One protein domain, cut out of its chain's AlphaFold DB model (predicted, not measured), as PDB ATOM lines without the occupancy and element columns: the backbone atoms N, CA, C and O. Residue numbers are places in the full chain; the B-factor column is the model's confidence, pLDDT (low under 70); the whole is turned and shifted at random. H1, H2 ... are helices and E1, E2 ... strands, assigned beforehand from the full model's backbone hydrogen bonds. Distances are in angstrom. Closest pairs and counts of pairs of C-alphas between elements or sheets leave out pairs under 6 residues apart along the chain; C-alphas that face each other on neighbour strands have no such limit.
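Overview. This is residues 3 to 93 of the 491 residues of a protein of Maribacter sp (UniProt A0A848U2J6). One long helix, H2, runs along one face of a small sheet of three strands and reaches well past it, while the short helix H1 lies beyond the end of the sheet toward which the strands run. A long stretch with no named element, residues 6 to 30, leaves E1 and loops out, mainly on the side of the sheet away from H2, before E2 begins. The printed part has 91 residues, with two named helices and three named strands in the order E1, E2, H1, H2, E3; the sheet runs E1, E3, E2, all parallel. The class is mixed, helices and strands, with 45 residues, under half, in named elements. The whole is only just compact, close to loose, with a radius of gyration of the C-alphas of 14.5 A, and flat, spanning 42 by 32 by 16 A.

Along the chain. Find C-alpha 3 at (-21.967, -26.388, -36.910), where E1, residues 3 to 5, begins; it is 6.3 A long. Go on to E2, residues 31 to 34, 9.6 A, and then to H1, residues 43 to 49, 10.2 A. H2, residues 58 to 82, starts at C-alpha 58 at (-4.285, -35.807, -21.138) and runs 35.6 A. E3, residues 87 to 92, is 16.5 A long and ends at C-alpha 92 at (-17.252, -27.478, -29.903).

Arrangement. Start at E3, the inner strand, whose pairing is staggered: residues 87 to 90 pair with E2, residues 90 to 92 with E1. Between E3 and E2, parallel at 4 degrees, look for N 33 and O 88, 2.8 A apart and within hydrogen-bond range. Between E1 and E3, parallel at 29 degrees, N 5 and O 91 are within range at 2.8 A. H2 is on the sheet at a height over the sheet of 9.2 A, forming two layers, a helix on one face of a sheet. It runs along the strands, at 18 degrees to E2 on the local plane. It lies over E2 and only just over E3, on which 3 of its C-alphas fall. The closest C-alphas of H2 and E2 are those of Glu 72 and Ala 33, 5.3 A apart. E2, H1, H2 and E3 form a strand-helix-strand unit, two parallel neighbour strands with helices between, and its crossover is right-handed. H1 is not on the sheet and is apart from E1, E3 and H2. In H1 and H2 every O i to N i+4 pair is within hydrogen-bond range.

Size, cuts and confidence. The two C-alphas farthest apart, those of Lys 48 and Phe 82, are 42.5 A apart. The printed part has no cut. The link from E1 to E2 is long, 25 residues, and that from H2 to E3 is tight. The mean pLDDT of the printed part is 92.1, and residue 55 alone is under 70.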
ATOM      1  N   SER A   3     -21.958 -27.662 -37.631       97.56
ATOM      2  CA  SER A   3     -21.967 -26.388 -36.910       97.56
ATOM      3  C   SER A   3     -20.813 -26.342 -35.924       97.56
ATOM      4  O   SER A   3     -20.647 -27.261 -35.125       97.56
ATOM      5  N   ALA A   4     -20.037 -25.262 -35.979       96.81
ATOM      6  CA  ALA A   4     -19.167 -24.903 -34.872       96.81
ATOM      7  C   ALA A   4     -20.035 -24.512 -33.670       96.81
ATOM      8  O   ALA A   4     -21.081 -23.890 -33.863       96.81
ATOM      9  N   ASP A   5     -19.581 -24.871 -32.478       96.88
ATOM     10  CA  ASP A   5     -20.206 -24.549 -31.199       96.88
ATOM     11  C   ASP A   5     -19.142 -24.044 -30.221       96.88
ATOM     12  O   ASP A   5     -17.932 -24.215 -30.421       96.88
ATOM     13  N   ARG A   6     -19.595 -23.404 -29.150       95.56
ATOM     14  CA  ARG A   6     -18.732 -22.990 -28.056       95.56
ATOM     15  C   ARG A   6     -18.368 -24.177 -27.155       95.56
ATOM     16  O   ARG A   6     -19.072 -25.186 -27.118       95.56
ATOM     17  N   PRO A   7     -17.262 -24.061 -26.403       93.50
ATOM     18  CA  PRO A   7     -16.904 -24.990 -25.340       93.50
ATOM     19  C   PRO A   7     -18.073 -25.208 -24.382       93.50
ATOM     20  O   PRO A   7     -18.782 -24.258 -24.044       93.50
ATOM     21  N   PHE A   8     -18.238 -26.431 -23.878       91.06
ATOM     22  CA  PHE A   8     -19.402 -26.801 -23.056       91.06
ATOM     23  C   PHE A   8     -19.583 -25.904 -21.817       91.06
ATOM     24  O   PHE A   8     -20.702 -25.687 -21.366       91.06
ATOM     25  N   TYR A   9     -18.493 -25.357 -21.271       92.12
ATOM     26  CA  TYR A   9     -18.514 -24.496 -20.089       92.12
ATOM     27  C   TYR A   9     -18.866 -23.026 -20.391       92.12
ATOM     28  O   TYR A   9     -19.067 -22.246 -19.462       92.12
ATOM     29  N   LYS A  10     -18.938 -22.639 -21.673       94.00
ATOM     30  CA  LYS A  10     -19.426 -21.326 -22.135       94.00
ATOM     31  C   LYS A  10     -20.904 -21.368 -22.548       94.00
ATOM     32  O   LYS A  10     -21.483 -20.330 -22.862       94.00
ATOM     33  N   ILE A  11     -21.534 -22.544 -22.525       93.88
ATOM     34  CA  ILE A  11     -22.969 -22.698 -22.783       93.88
ATOM     35  C   ILE A  11     -23.766 -22.214 -21.564       93.88
ATOM     36  O   ILE A  11     -23.392 -22.472 -20.425       93.88
ATOM     37  N   ASP A  12     -24.875 -21.508 -21.805       94.69
ATOM     38  CA  ASP A  12     -25.809 -21.000 -20.785       94.69
ATOM     39  C   ASP A  12     -25.224 -20.040 -19.728       94.69
ATOM     40  O   ASP A  12     -25.855 -19.790 -18.700       94.69
ATOM     41  N   VAL A  13     -24.061 -19.432 -19.984       94.44
ATOM     42  CA  VAL A  13     -23.465 -18.411 -19.092       94.44
ATOM     43  C   VAL A  13     -23.646 -16.974 -19.596       94.44
ATOM     44  O   VAL A  13     -23.083 -16.041 -19.029       94.44
ATOM     45  N   GLY A  14     -24.446 -16.782 -20.651       92.81
ATOM     46  CA  GLY A  14     -24.707 -15.469 -21.254       92.81
ATOM     47  C   GLY A  14     -23.584 -14.958 -22.161       92.81
ATOM     48  O   GLY A  14     -23.515 -13.756 -22.413       92.81
ATOM     49  N   ASP A  15     -22.711 -15.852 -22.633       91.56
ATOM     50  CA  ASP A  15     -21.642 -15.493 -23.561       91.56
ATOM     51  C   ASP A  15     -22.193 -15.155 -24.960       91.56
ATOM     52  O   ASP A  15     -23.239 -15.652 -25.391       91.56
ATOM     53  N   GLY A  16     -21.498 -14.266 -25.665       92.19
ATOM     54  CA  GLY A  16     -21.946 -13.754 -26.958       92.19
ATOM     55  C   GLY A  16     -21.980 -14.836 -28.041       92.19
ATOM     56  O   GLY A  16     -21.052 -15.631 -28.164       92.19
ATOM     57  N   GLN A  17     -23.027 -14.826 -28.877       94.06
ATOM     58  CA  GLN A  17     -23.233 -15.795 -29.970       94.06
ATOM     59  C   GLN A  17     -23.295 -17.271 -29.525       94.06
ATOM     60  O   GLN A  17     -23.083 -18.161 -30.344       94.06
ATOM     61  N   THR A  18     -23.628 -17.542 -28.261       95.88
ATOM     62  CA  THR A  18     -23.732 -18.906 -27.727       95.88
ATOM     63  C   THR A  18     -25.189 -19.322 -27.541       95.88
ATOM     64  O   THR A  18     -25.971 -18.604 -26.921       95.88
ATOM     65  N   ILE A  19     -25.556 -20.501 -28.047       96.12
ATOM     66  CA  ILE A  19     -26.870 -21.129 -27.844       96.12
ATOM     67  C   ILE A  19     -26.687 -22.632 -27.608       96.12
ATOM     68  O   ILE A  19     -25.629 -23.181 -27.892       96.12
ATOM     69  N   ARG A  20     -27.729 -23.321 -27.144       96.31
ATOM     70  CA  ARG A  20     -27.738 -24.789 -27.110       96.31
ATOM     71  C   ARG A  20     -27.918 -25.331 -28.526       96.31
ATOM     72  O   ARG A  20     -29.003 -25.202 -29.096       96.31
ATOM     73  N   GLN A  21     -26.857 -25.885 -29.106       96.56
ATOM     74  CA  GLN A  21     -26.896 -26.466 -30.453       96.56
ATOM     75  C   GLN A  21     -27.070 -27.985 -30.444       96.56
ATOM     76  O   GLN A  21     -27.447 -28.564 -31.467       96.56
ATOM     77  N   ASP A  22     -26.844 -28.638 -29.307       93.81
ATOM     78  CA  ASP A  22     -27.032 -30.072 -29.171       93.81
ATOM     79  C   ASP A  22     -28.481 -30.462 -29.492       93.81
ATOM     80  O   ASP A  22     -29.445 -29.915 -28.962       93.81
ATOM     81  N   TYR A  23     -28.639 -31.400 -30.431       96.00
ATOM     82  CA  TYR A  23     -29.948 -31.889 -30.882       96.00
ATOM     83  C   TYR A  23     -30.914 -30.796 -31.397       96.00
ATOM     84  O   TYR A  23     -32.124 -31.025 -31.450       96.00
ATOM     85  N   VAL A  24     -30.419 -29.632 -31.836       96.44
ATOM     86  CA  VAL A  24     -31.265 -28.490 -32.244       96.44
ATOM     87  C   VAL A  24     -32.238 -28.817 -33.389       96.44
ATOM     88  O   VAL A  24     -33.341 -28.279 -33.447       96.44
ATOM     89  N   PHE A  25     -31.879 -29.754 -34.273       96.19
ATOM     90  CA  PHE A  25     -32.723 -30.208 -35.389       96.19
ATOM     91  C   PHE A  25     -33.399 -31.567 -35.136       96.19
ATOM     92  O   PHE A  25     -33.780 -32.265 -36.084       96.19
ATOM     93  N   ASN A  26     -33.514 -31.985 -33.871       90.12
ATOM     94  CA  ASN A  26     -34.093 -33.278 -33.510       90.12
ATOM     95  C   ASN A  26     -35.478 -33.481 -34.162       90.12
ATOM     96  O   ASN A  26     -36.237 -32.534 -34.353       90.12
ATOM     97  N   ARG A  27     -35.805 -34.735 -34.504       92.25
ATOM     98  CA  ARG A  27     -36.975 -35.187 -35.298       92.25
ATOM     99  C   ARG A  27     -36.953 -34.875 -36.799       92.25
ATOM    100  O   ARG A  27     -37.738 -35.481 -37.526       92.25
ATOM    101  N   HIS A  28     -36.079 -33.990 -37.279       93.81
ATOM    102  CA  HIS A  28     -36.022 -33.609 -38.701       93.81
ATOM    103  C   HIS A  28     -34.838 -34.211 -39.466       93.81
ATOM    104  O   HIS A  28     -34.788 -34.129 -40.693       93.81
ATOM    105  N   ILE A  29     -33.900 -34.833 -38.757       95.44
ATOM    106  CA  ILE A  29     -32.657 -35.376 -39.306       95.44
ATOM    107  C   ILE A  29     -32.515 -36.862 -38.954       95.44
ATOM    108  O   ILE A  29     -33.161 -37.350 -38.028       95.44
ATOM    109  N   GLY A  30     -31.668 -37.586 -39.685       93.75
ATOM    110  CA  GLY A  30     -31.374 -38.995 -39.416       93.75
ATOM    111  C   GLY A  30     -30.472 -39.208 -38.199       93.75
ATOM    112  O   GLY A  30     -30.590 -40.232 -37.532       93.75
ATOM    113  N   TYR A  31     -29.587 -38.251 -37.895       96.50
ATOM    114  CA  TYR A  31     -28.646 -38.362 -36.779       96.50
ATOM    115  C   TYR A  31     -28.124 -37.008 -36.292       96.50
ATOM    116  O   TYR A  31     -27.838 -36.131 -37.110       96.50
ATOM    117  N   SER A  32     -27.963 -36.867 -34.974       97.62
ATOM    118  CA  SER A  32     -27.241 -35.762 -34.323       97.62
ATOM    119  C   SER A  32     -25.950 -36.309 -33.711       97.62
ATOM    120  O   SER A  32     -26.009 -37.025 -32.714       97.62
ATOM    121  N   ALA A  33     -24.810 -35.979 -34.306       97.50
ATOM    122  CA  ALA A  33     -23.486 -36.251 -33.762       97.50
ATOM    123  C   ALA A  33     -23.032 -35.035 -32.949       97.50
ATOM    124  O   ALA A  33     -22.680 -34.005 -33.520       97.50
ATOM    125  N   ASN A  34     -23.043 -35.143 -31.622       97.75
ATOM    126  CA  ASN A  34     -22.534 -34.091 -30.743       97.75
ATOM    127  C   ASN A  34     -21.109 -34.451 -30.340       97.75
ATOM    128  O   ASN A  34     -20.907 -35.310 -29.480       97.75
ATOM    129  N   LEU A  35     -20.126 -33.844 -31.004       97.50
ATOM    130  CA  LEU A  35     -18.728 -34.154 -30.746       97.50
ATOM    131  C   LEU A  35     -18.305 -33.619 -29.377       97.50
ATOM    132  O   LEU A  35     -18.799 -32.600 -28.896       97.50
ATOM    133  N   LYS A  36     -17.366 -34.319 -28.748       94.94
ATOM    134  CA  LYS A  36     -16.704 -33.868 -27.527       94.94
ATOM    135  C   LYS A  36     -15.556 -32.934 -27.880       94.94
ATOM    136  O   LYS A  36     -14.808 -33.200 -28.821       94.94
ATOM    137  N   GLN A  37     -15.423 -31.882 -27.082       93.50
ATOM    138  CA  GLN A  37     -14.303 -30.950 -27.140       93.50
ATOM    139  C   GLN A  37     -12.996 -31.687 -26.837       93.50
ATOM    140  O   GLN A  37     -12.962 -32.529 -25.938       93.50
ATOM    141  N   ASP A  38     -11.940 -31.381 -27.585       91.00
ATOM    142  CA  ASP A  38     -10.604 -31.887 -27.293       91.00
ATOM    143  C   ASP A  38     -10.019 -31.214 -26.036       91.00
ATOM    144  O   ASP A  38     -10.400 -30.106 -25.663       91.00
ATOM    145  N   VAL A  39      -9.108 -31.902 -25.350       91.06
ATOM    146  CA  VAL A  39      -8.517 -31.429 -24.080       91.06
ATOM    147  C   VAL A  39      -7.049 -31.019 -24.222       91.06
ATOM    148  O   VAL A  39      -6.389 -30.675 -23.235       91.06
ATOM    149  N   VAL A  40      -6.515 -31.084 -25.445       89.25
ATOM    150  CA  VAL A  40      -5.119 -30.752 -25.754       89.25
ATOM    151  C   VAL A  40      -5.005 -29.285 -26.152       89.25
ATOM    152  O   VAL A  40      -4.136 -28.574 -25.642       89.25
ATOM    153  N   HIS A  41      -5.883 -28.823 -27.039       89.00
ATOM    154  CA  HIS A  41      -5.953 -27.437 -27.463       89.00
ATOM    155  C   HIS A  41      -6.476 -26.552 -26.324       89.00
ATOM    156  O   HIS A  41      -7.414 -26.911 -25.619       89.00
ATOM    157  N   ALA A  42      -5.828 -25.399 -26.117       89.50
ATOM    158  CA  ALA A  42      -6.200 -24.412 -25.095       89.50
ATOM    159  C   ALA A  42      -6.424 -24.996 -23.677       89.50
ATOM    160  O   ALA A  42      -7.215 -24.491 -22.878       89.50
ATOM    161  N   ARG A  43      -5.666 -26.048 -23.333       88.69
ATOM    162  CA  ARG A  43      -5.788 -26.813 -22.082       88.69
ATOM    163  C   ARG A  43      -5.848 -25.957 -20.819       88.69
ATOM    164  O   ARG A  43      -6.602 -26.270 -19.899       88.69
ATOM    165  N   GLU A  44      -5.015 -24.925 -20.730       89.56
ATOM    166  CA  GLU A  44      -4.945 -24.089 -19.527       89.56
ATOM    167  C   GLU A  44      -6.228 -23.272 -19.317       89.56
ATOM    168  O   GLU A  44      -6.672 -23.126 -18.179       89.56
ATOM    169  N   GLU A  45      -6.891 -22.837 -20.393       91.25
ATOM    170  CA  GLU A  45      -8.198 -22.178 -20.303       91.25
ATOM    171  C   GLU A  45      -9.296 -23.172 -19.900       91.25
ATOM    172  O   GLU A  45     -10.086 -22.887 -18.997       91.25
ATOM    173  N   ILE A  46      -9.288 -24.387 -20.466       90.12
ATOM    174  CA  ILE A  46     -10.237 -25.446 -20.083       90.12
ATOM    175  C   ILE A  46     -10.105 -25.774 -18.590       90.12
ATOM    176  O   ILE A  46     -11.105 -25.839 -17.878       90.12
ATOM    177  N   LYS A  47      -8.879 -25.918 -18.069       88.94
ATOM    178  CA  LYS A  47      -8.650 -26.143 -16.630       88.94
ATOM    179  C   LYS A  47      -9.168 -24.999 -15.764       88.94
ATOM    180  O   LYS A  47      -9.658 -25.248 -14.666       88.94
ATOM    181  N   LYS A  48      -9.020 -23.758 -16.223       91.69
ATOM    182  CA  LYS A  48      -9.418 -22.563 -15.475       91.69
ATOM    183  C   LYS A  48     -10.934 -22.476 -15.312       91.69
ATOM    184  O   LYS A  48     -11.401 -22.170 -14.218       91.69
ATOM    185  N   TYR A  49     -11.689 -22.743 -16.375       90.81
ATOM    186  CA  TYR A  49     -13.143 -22.559 -16.383       90.81
ATOM    187  C   TYR A  49     -13.942 -23.853 -16.181       90.81
ATOM    188  O   TYR A  49     -15.087 -23.799 -15.737       90.81
ATOM    189  N   ALA A  50     -13.339 -25.015 -16.429       88.31
ATOM    190  CA  ALA A  50     -13.948 -26.325 -16.230       88.31
ATOM    191  C   ALA A  50     -12.966 -27.330 -15.592       88.31
ATOM    192  O   ALA A  50     -12.673 -28.377 -16.175       88.31
ATOM    193  N   PRO A  51     -12.475 -27.076 -14.366       83.94
ATOM    194  CA  PRO A  51     -11.413 -27.868 -13.734       83.94
ATOM    195  C   PRO A  51     -11.755 -29.353 -13.550       83.94
ATOM    196  O   PRO A  51     -10.861 -30.192 -13.501       83.94
ATOM    197  N   HIS A  52     -13.041 -29.699 -13.468       83.25
ATOM    198  CA  HIS A  52     -13.504 -31.083 -13.313       83.25
ATOM    199  C   HIS A  52     -13.603 -31.861 -14.633       83.25
ATOM    200  O   HIS A  52     -13.880 -33.057 -14.606       83.25
ATOM    201  N   SER A  53     -13.401 -31.198 -15.775       77.75
ATOM    202  CA  SER A  53     -13.515 -31.819 -17.100       77.75
ATOM    203  C   SER A  53     -12.262 -32.558 -17.560       77.75
ATOM    204  O   SER A  53     -12.356 -33.336 -18.497       77.75
ATOM    205  N   ILE A  54     -11.126 -32.342 -16.885       77.12
ATOM    206  CA  ILE A  54      -9.847 -33.013 -17.140       77.12
ATOM    207  C   ILE A  54      -9.421 -33.657 -15.821       77.12
ATOM    208  O   ILE A  54      -8.888 -32.986 -14.935       77.12
ATOM    209  N   SER A  55      -9.719 -34.945 -15.645       67.25
ATOM    210  CA  SER A  55      -9.551 -35.642 -14.354       67.25
ATOM    211  C   SER A  55      -8.367 -36.617 -14.309       67.25
ATOM    212  O   SER A  55      -8.154 -37.278 -13.292       67.25
ATOM    213  N   GLY A  56      -7.561 -36.686 -15.376       71.88
ATOM    214  CA  GLY A  56      -6.409 -37.584 -15.466       71.88
ATOM    215  C   GLY A  56      -5.335 -37.143 -16.462       71.88
ATOM    216  O   GLY A  56      -5.173 -35.956 -16.756       71.88
ATOM    217  N   ASP A  57      -4.569 -38.118 -16.958       81.88
ATOM    218  CA  ASP A  57      -3.565 -37.893 -17.998       81.88
ATOM    219  C   ASP A  57      -4.233 -37.480 -19.316       81.88
ATOM    220  O   ASP A  57      -5.180 -38.115 -19.782       81.88
ATOM    221  N   VAL A  58      -3.689 -36.436 -19.946       84.06
ATOM    222  CA  VAL A  58      -4.285 -35.807 -21.138       84.06
ATOM    223  C   VAL A  58      -4.349 -36.752 -22.323       84.06
ATOM    224  O   VAL A  58      -5.372 -36.797 -22.992       84.06
ATOM    225  N   ASN A  59      -3.278 -37.500 -22.599       87.06
ATOM    226  CA  ASN A  59      -3.226 -38.326 -23.806       87.06
ATOM    227  C   ASN A  59      -4.296 -39.438 -23.772       87.06
ATOM    228  O   ASN A  59      -5.095 -39.492 -24.702       87.06
ATOM    229  N   PRO A  60      -4.437 -40.239 -22.692       89.88
ATOM    230  CA  PRO A  60      -5.527 -41.214 -22.596       89.88
ATOM    231  C   PRO A  60      -6.935 -40.603 -22.636       89.88
ATOM    232  O   PRO A  60      -7.877 -41.254 -23.085       89.88
ATOM    233  N   GLU A  61      -7.116 -39.388 -22.113       89.38
ATOM    234  CA  GLU A  61      -8.401 -38.684 -22.161       89.38
ATOM    235  C   GLU A  61      -8.724 -38.200 -23.578       89.38
ATOM    236  O   GLU A  61      -9.825 -38.442 -24.079       89.38
ATOM    237  N   GLN A  62      -7.734 -37.625 -24.261       91.75
ATOM    238  CA  GLN A  62      -7.835 -37.230 -25.658       91.75
ATOM    239  C   GLN A  62      -8.103 -38.431 -26.572       91.75
ATOM    240  O   GLN A  62      -8.960 -38.333 -27.445       91.75
ATOM    241  N   ASP A  63      -7.453 -39.576 -26.352       91.62
ATOM    242  CA  ASP A  63      -7.682 -40.791 -27.144       91.62
ATOM    243  C   ASP A  63      -9.132 -41.291 -27.008       91.62
ATOM    244  O   ASP A  63      -9.757 -41.711 -27.986       91.62
ATOM    245  N   LYS A  64      -9.720 -41.192 -25.806       92.44
ATOM    246  CA  LYS A  64     -11.140 -41.519 -25.576       92.44
ATOM    247  C   LYS A  64     -12.075 -40.540 -26.284       92.44
ATOM    248  O   LYS A  64     -13.094 -40.968 -26.828       92.44
ATOM    249  N   ILE A  65     -11.757 -39.245 -26.258       93.31
ATOM    250  CA  ILE A  65     -12.507 -38.209 -26.981       93.31
ATOM    251  C   ILE A  65     -12.435 -38.464 -28.488       93.31
ATOM    252  O   ILE A  65     -13.475 -38.485 -29.141       93.31
ATOM    253  N   GLN A  66     -11.242 -38.741 -29.019       94.19
ATOM    254  CA  GLN A  66     -11.028 -39.041 -30.432       94.19
ATOM    255  C   GLN A  66     -11.814 -40.281 -30.861       94.19
ATOM    256  O   GLN A  66     -12.567 -40.218 -31.827       94.19
ATOM    257  N   SER A  67     -11.715 -41.382 -30.111       94.50
ATOM    258  CA  SER A  67     -12.453 -42.615 -30.408       94.50
ATOM    259  C   SER A  67     -13.973 -42.407 -30.383       94.50
ATOM    260  O   SER A  67     -14.687 -42.923 -31.245       94.50
ATOM    261  N   TYR A  68     -14.478 -41.611 -29.433       95.50
ATOM    262  CA  TYR A  68     -15.890 -41.235 -29.390       95.50
ATOM    263  C   TYR A  68     -16.295 -40.406 -30.617       95.50
ATOM    264  O   TYR A  68     -17.270 -40.750 -31.287       95.50
ATOM    265  N   ASN A  69     -15.537 -39.354 -30.935       96.25
ATOM    266  CA  ASN A  69     -15.819 -38.462 -32.059       96.25
ATOM    267  C   ASN A  69     -15.772 -39.206 -33.397       96.25
ATOM    268  O   ASN A  69     -16.687 -39.052 -34.201       96.25
ATOM    269  N   ASP A  70     -14.777 -40.067 -33.609       95.44
ATOM    270  CA  ASP A  70     -14.696 -40.926 -34.792       95.44
ATOM    271  C   ASP A  70     -15.928 -41.833 -34.894       95.44
ATOM    272  O   ASP A  70     -16.524 -41.960 -35.963       95.44
ATOM    273  N   GLY A  71     -16.375 -42.424 -33.782       94.94
ATOM    274  CA  GLY A  71     -17.599 -43.225 -33.744       94.94
ATOM    275  C   GLY A  71     -18.850 -42.442 -34.160       94.94
ATOM    276  O   GLY A  71     -19.659 -42.940 -34.946       94.94
ATOM    277  N   GLU A  72     -19.004 -41.212 -33.674       96.62
ATOM    278  CA  GLU A  72     -20.126 -40.329 -34.018       96.62
ATOM    279  C   GLU A  72     -20.078 -39.860 -35.479       96.62
ATOM    280  O   GLU A  72     -21.097 -39.892 -36.175       96.62
ATOM    281  N   LEU A  73     -18.890 -39.499 -35.973       95.81
ATOM    282  CA  LEU A  73     -18.664 -39.108 -37.363       95.81
ATOM    283  C   LEU A  73     -18.952 -40.260 -38.328       95.81
ATOM    284  O   LEU A  73     -19.669 -40.059 -39.307       95.81
ATOM    285  N   ASN A  74     -18.469 -41.472 -38.037       94.44
ATOM    286  CA  ASN A  74     -18.748 -42.653 -38.857       94.44
ATOM    287  C   ASN A  74     -20.257 -42.898 -38.982       94.44
ATOM    288  O   ASN A  74     -20.760 -43.084 -40.087       94.44
ATOM    289  N   LYS A  75     -21.008 -42.858 -37.871       93.12
ATOM    290  CA  LYS A  75     -22.471 -43.031 -37.907       93.12
ATOM    291  C   LYS A  75     -23.148 -41.942 -38.734       93.12
ATOM    292  O   LYS A  75     -23.962 -42.261 -39.599       93.12
ATOM    293  N   ALA A  76     -22.811 -40.676 -38.481       94.81
ATOM    294  CA  ALA A  76     -23.410 -39.540 -39.171       94.81
ATOM    295  C   ALA A  76     -23.157 -39.601 -40.685       94.81
ATOM    296  O   ALA A  76     -24.090 -39.494 -41.478       94.81
ATOM    297  N   LEU A  77     -21.905 -39.811 -41.098       93.25
ATOM    298  CA  LEU A  77     -21.529 -39.841 -42.511       93.25
ATOM    299  C   LEU A  77     -22.101 -41.069 -43.227       93.25
ATOM    300  O   LEU A  77     -22.626 -40.924 -44.331       93.25
ATOM    301  N   ASN A  78     -22.101 -42.245 -42.591       91.00
ATOM    302  CA  ASN A  78     -22.717 -43.440 -43.170       91.00
ATOM    303  C   ASN A  78     -24.231 -43.252 -43.374       91.00
ATOM    304  O   ASN A  78     -24.738 -43.534 -44.457       91.00
ATOM    305  N   LEU A  79     -24.953 -42.701 -42.391       91.19
ATOM    306  CA  LEU A  79     -26.386 -42.403 -42.538       91.19
ATOM    307  C   LEU A  79     -26.659 -41.374 -43.650       91.19
ATOM    308  O   LEU A  79     -27.632 -41.511 -44.393       91.19
ATOM    309  N   ALA A  80     -25.802 -40.360 -43.795       92.62
ATOM    310  CA  ALA A  80     -25.936 -39.361 -44.854       92.62
ATOM    311  C   ALA A  80     -25.705 -39.946 -46.258       92.62
ATOM    312  O   ALA A  80     -26.405 -39.573 -47.197       92.62
ATOM    313  N   ILE A  81     -24.747 -40.863 -46.408       88.88
ATOM    314  CA  ILE A  81     -24.391 -41.469 -47.700       88.88
ATOM    315  C   ILE A  81     -25.398 -42.554 -48.102       88.88
ATOM    316  O   ILE A  81     -25.891 -42.548 -49.232       88.88
ATOM    317  N   PHE A  82     -25.717 -43.475 -47.190       84.62
ATOM    318  CA  PHE A  82     -26.484 -44.680 -47.517       84.62
ATOM    319  C   PHE A  82     -27.987 -44.488 -47.360       84.62
ATOM    320  O   PHE A  82     -28.741 -44.832 -48.264       84.62
ATOM    321  N   ASP A  83     -28.428 -43.899 -46.248       85.75
ATOM    322  CA  ASP A  83     -29.852 -43.658 -45.997       85.75
ATOM    323  C   ASP A  83     -30.316 -42.296 -46.548       85.75
ATOM    324  O   ASP A  83     -31.512 -41.998 -46.551       85.75
ATOM    325  N   LYS A  84     -29.380 -41.470 -47.053       89.69
ATOM    326  CA  LYS A  84     -29.642 -40.167 -47.698       89.69
ATOM    327  C   LYS A  84     -30.468 -39.229 -46.816       89.69
ATOM    328  O   LYS A  84     -31.298 -38.455 -47.297       89.69
ATOM    329  N   LEU A  85     -30.247 -39.312 -45.506       90.94
ATOM    330  CA  LEU A  85     -30.897 -38.462 -44.518       90.94
ATOM    331  C   LEU A  85     -29.996 -37.274 -44.168       90.94
ATOM    332  O   LEU A  85     -28.773 -37.419 -44.128       90.94
ATOM    333  N   PRO A  86     -30.570 -36.100 -43.850       95.75
ATOM    334  CA  PRO A  86     -29.784 -35.017 -43.285       95.75
ATOM    335  C   PRO A  86     -29.162 -35.483 -41.968       95.75
ATOM    336  O   PRO A  86     -29.808 -36.188 -41.193       95.75
ATOM    337  N   VAL A  87     -27.938 -35.052 -41.689       97.56
ATOM    338  CA  VAL A  87     -27.281 -35.253 -40.393       97.56
ATOM    339  C   VAL A  87     -26.729 -33.935 -39.881       97.56
ATOM    340  O   VAL A  87     -26.395 -33.037 -40.666       97.56
ATOM    341  N   HIS A  88     -26.645 -33.812 -38.563       98.25
ATOM    342  CA  HIS A  88     -26.087 -32.652 -37.883       98.25
ATOM    343  C   HIS A  88     -24.877 -33.090 -37.071       98.25
ATOM    344  O   HIS A  88     -24.983 -34.018 -36.277       98.25
ATOM    345  N   ILE A  89     -23.736 -32.453 -37.313       98.31
ATOM    346  CA  ILE A  89     -22.496 -32.661 -36.572       98.31
ATOM    347  C   ILE A  89     -22.211 -31.354 -35.832       98.31
ATOM    348  O   ILE A  89     -21.911 -30.342 -36.465       98.31
ATOM    349  N   ASN A  90     -22.360 -31.372 -34.511       98.25
ATOM    350  CA  ASN A  90     -22.073 -30.243 -33.638       98.25
ATOM    351  C   ASN A  90     -20.635 -30.347 -33.122       98.25
ATOM    352  O   ASN A  90     -20.261 -31.394 -32.588       98.25
ATOM    353  N   VAL A  91     -19.831 -29.300 -33.309       97.31
ATOM    354  CA  VAL A  91     -18.379 -29.336 -33.079       97.31
ATOM    355  C   VAL A  91     -17.954 -28.206 -32.136       97.31
ATOM    356  O   VAL A  91     -17.820 -27.069 -32.590       97.31
ATOM    357  N   PRO A  92     -17.731 -28.485 -30.840       95.94
ATOM    358  CA  PRO A  92     -17.252 -27.478 -29.903       95.94
ATOM    359  C   PRO A  92     -15.776 -27.153 -30.157       95.94
ATOM    360  O   PRO A  92     -14.943 -28.059 -30.217       95.94
ATOM    361  N   PHE A  93     -15.448 -25.865 -30.259       94.25
ATOM    362  CA  PHE A  93     -14.073 -25.387 -30.416       94.25
ATOM    363  C   PHE A  93     -13.694 -24.372 -29.337       94.25
ATOM    364  O   PHE A  93     -14.480 -23.485 -29.008       94.25
TER     365      PHE A  93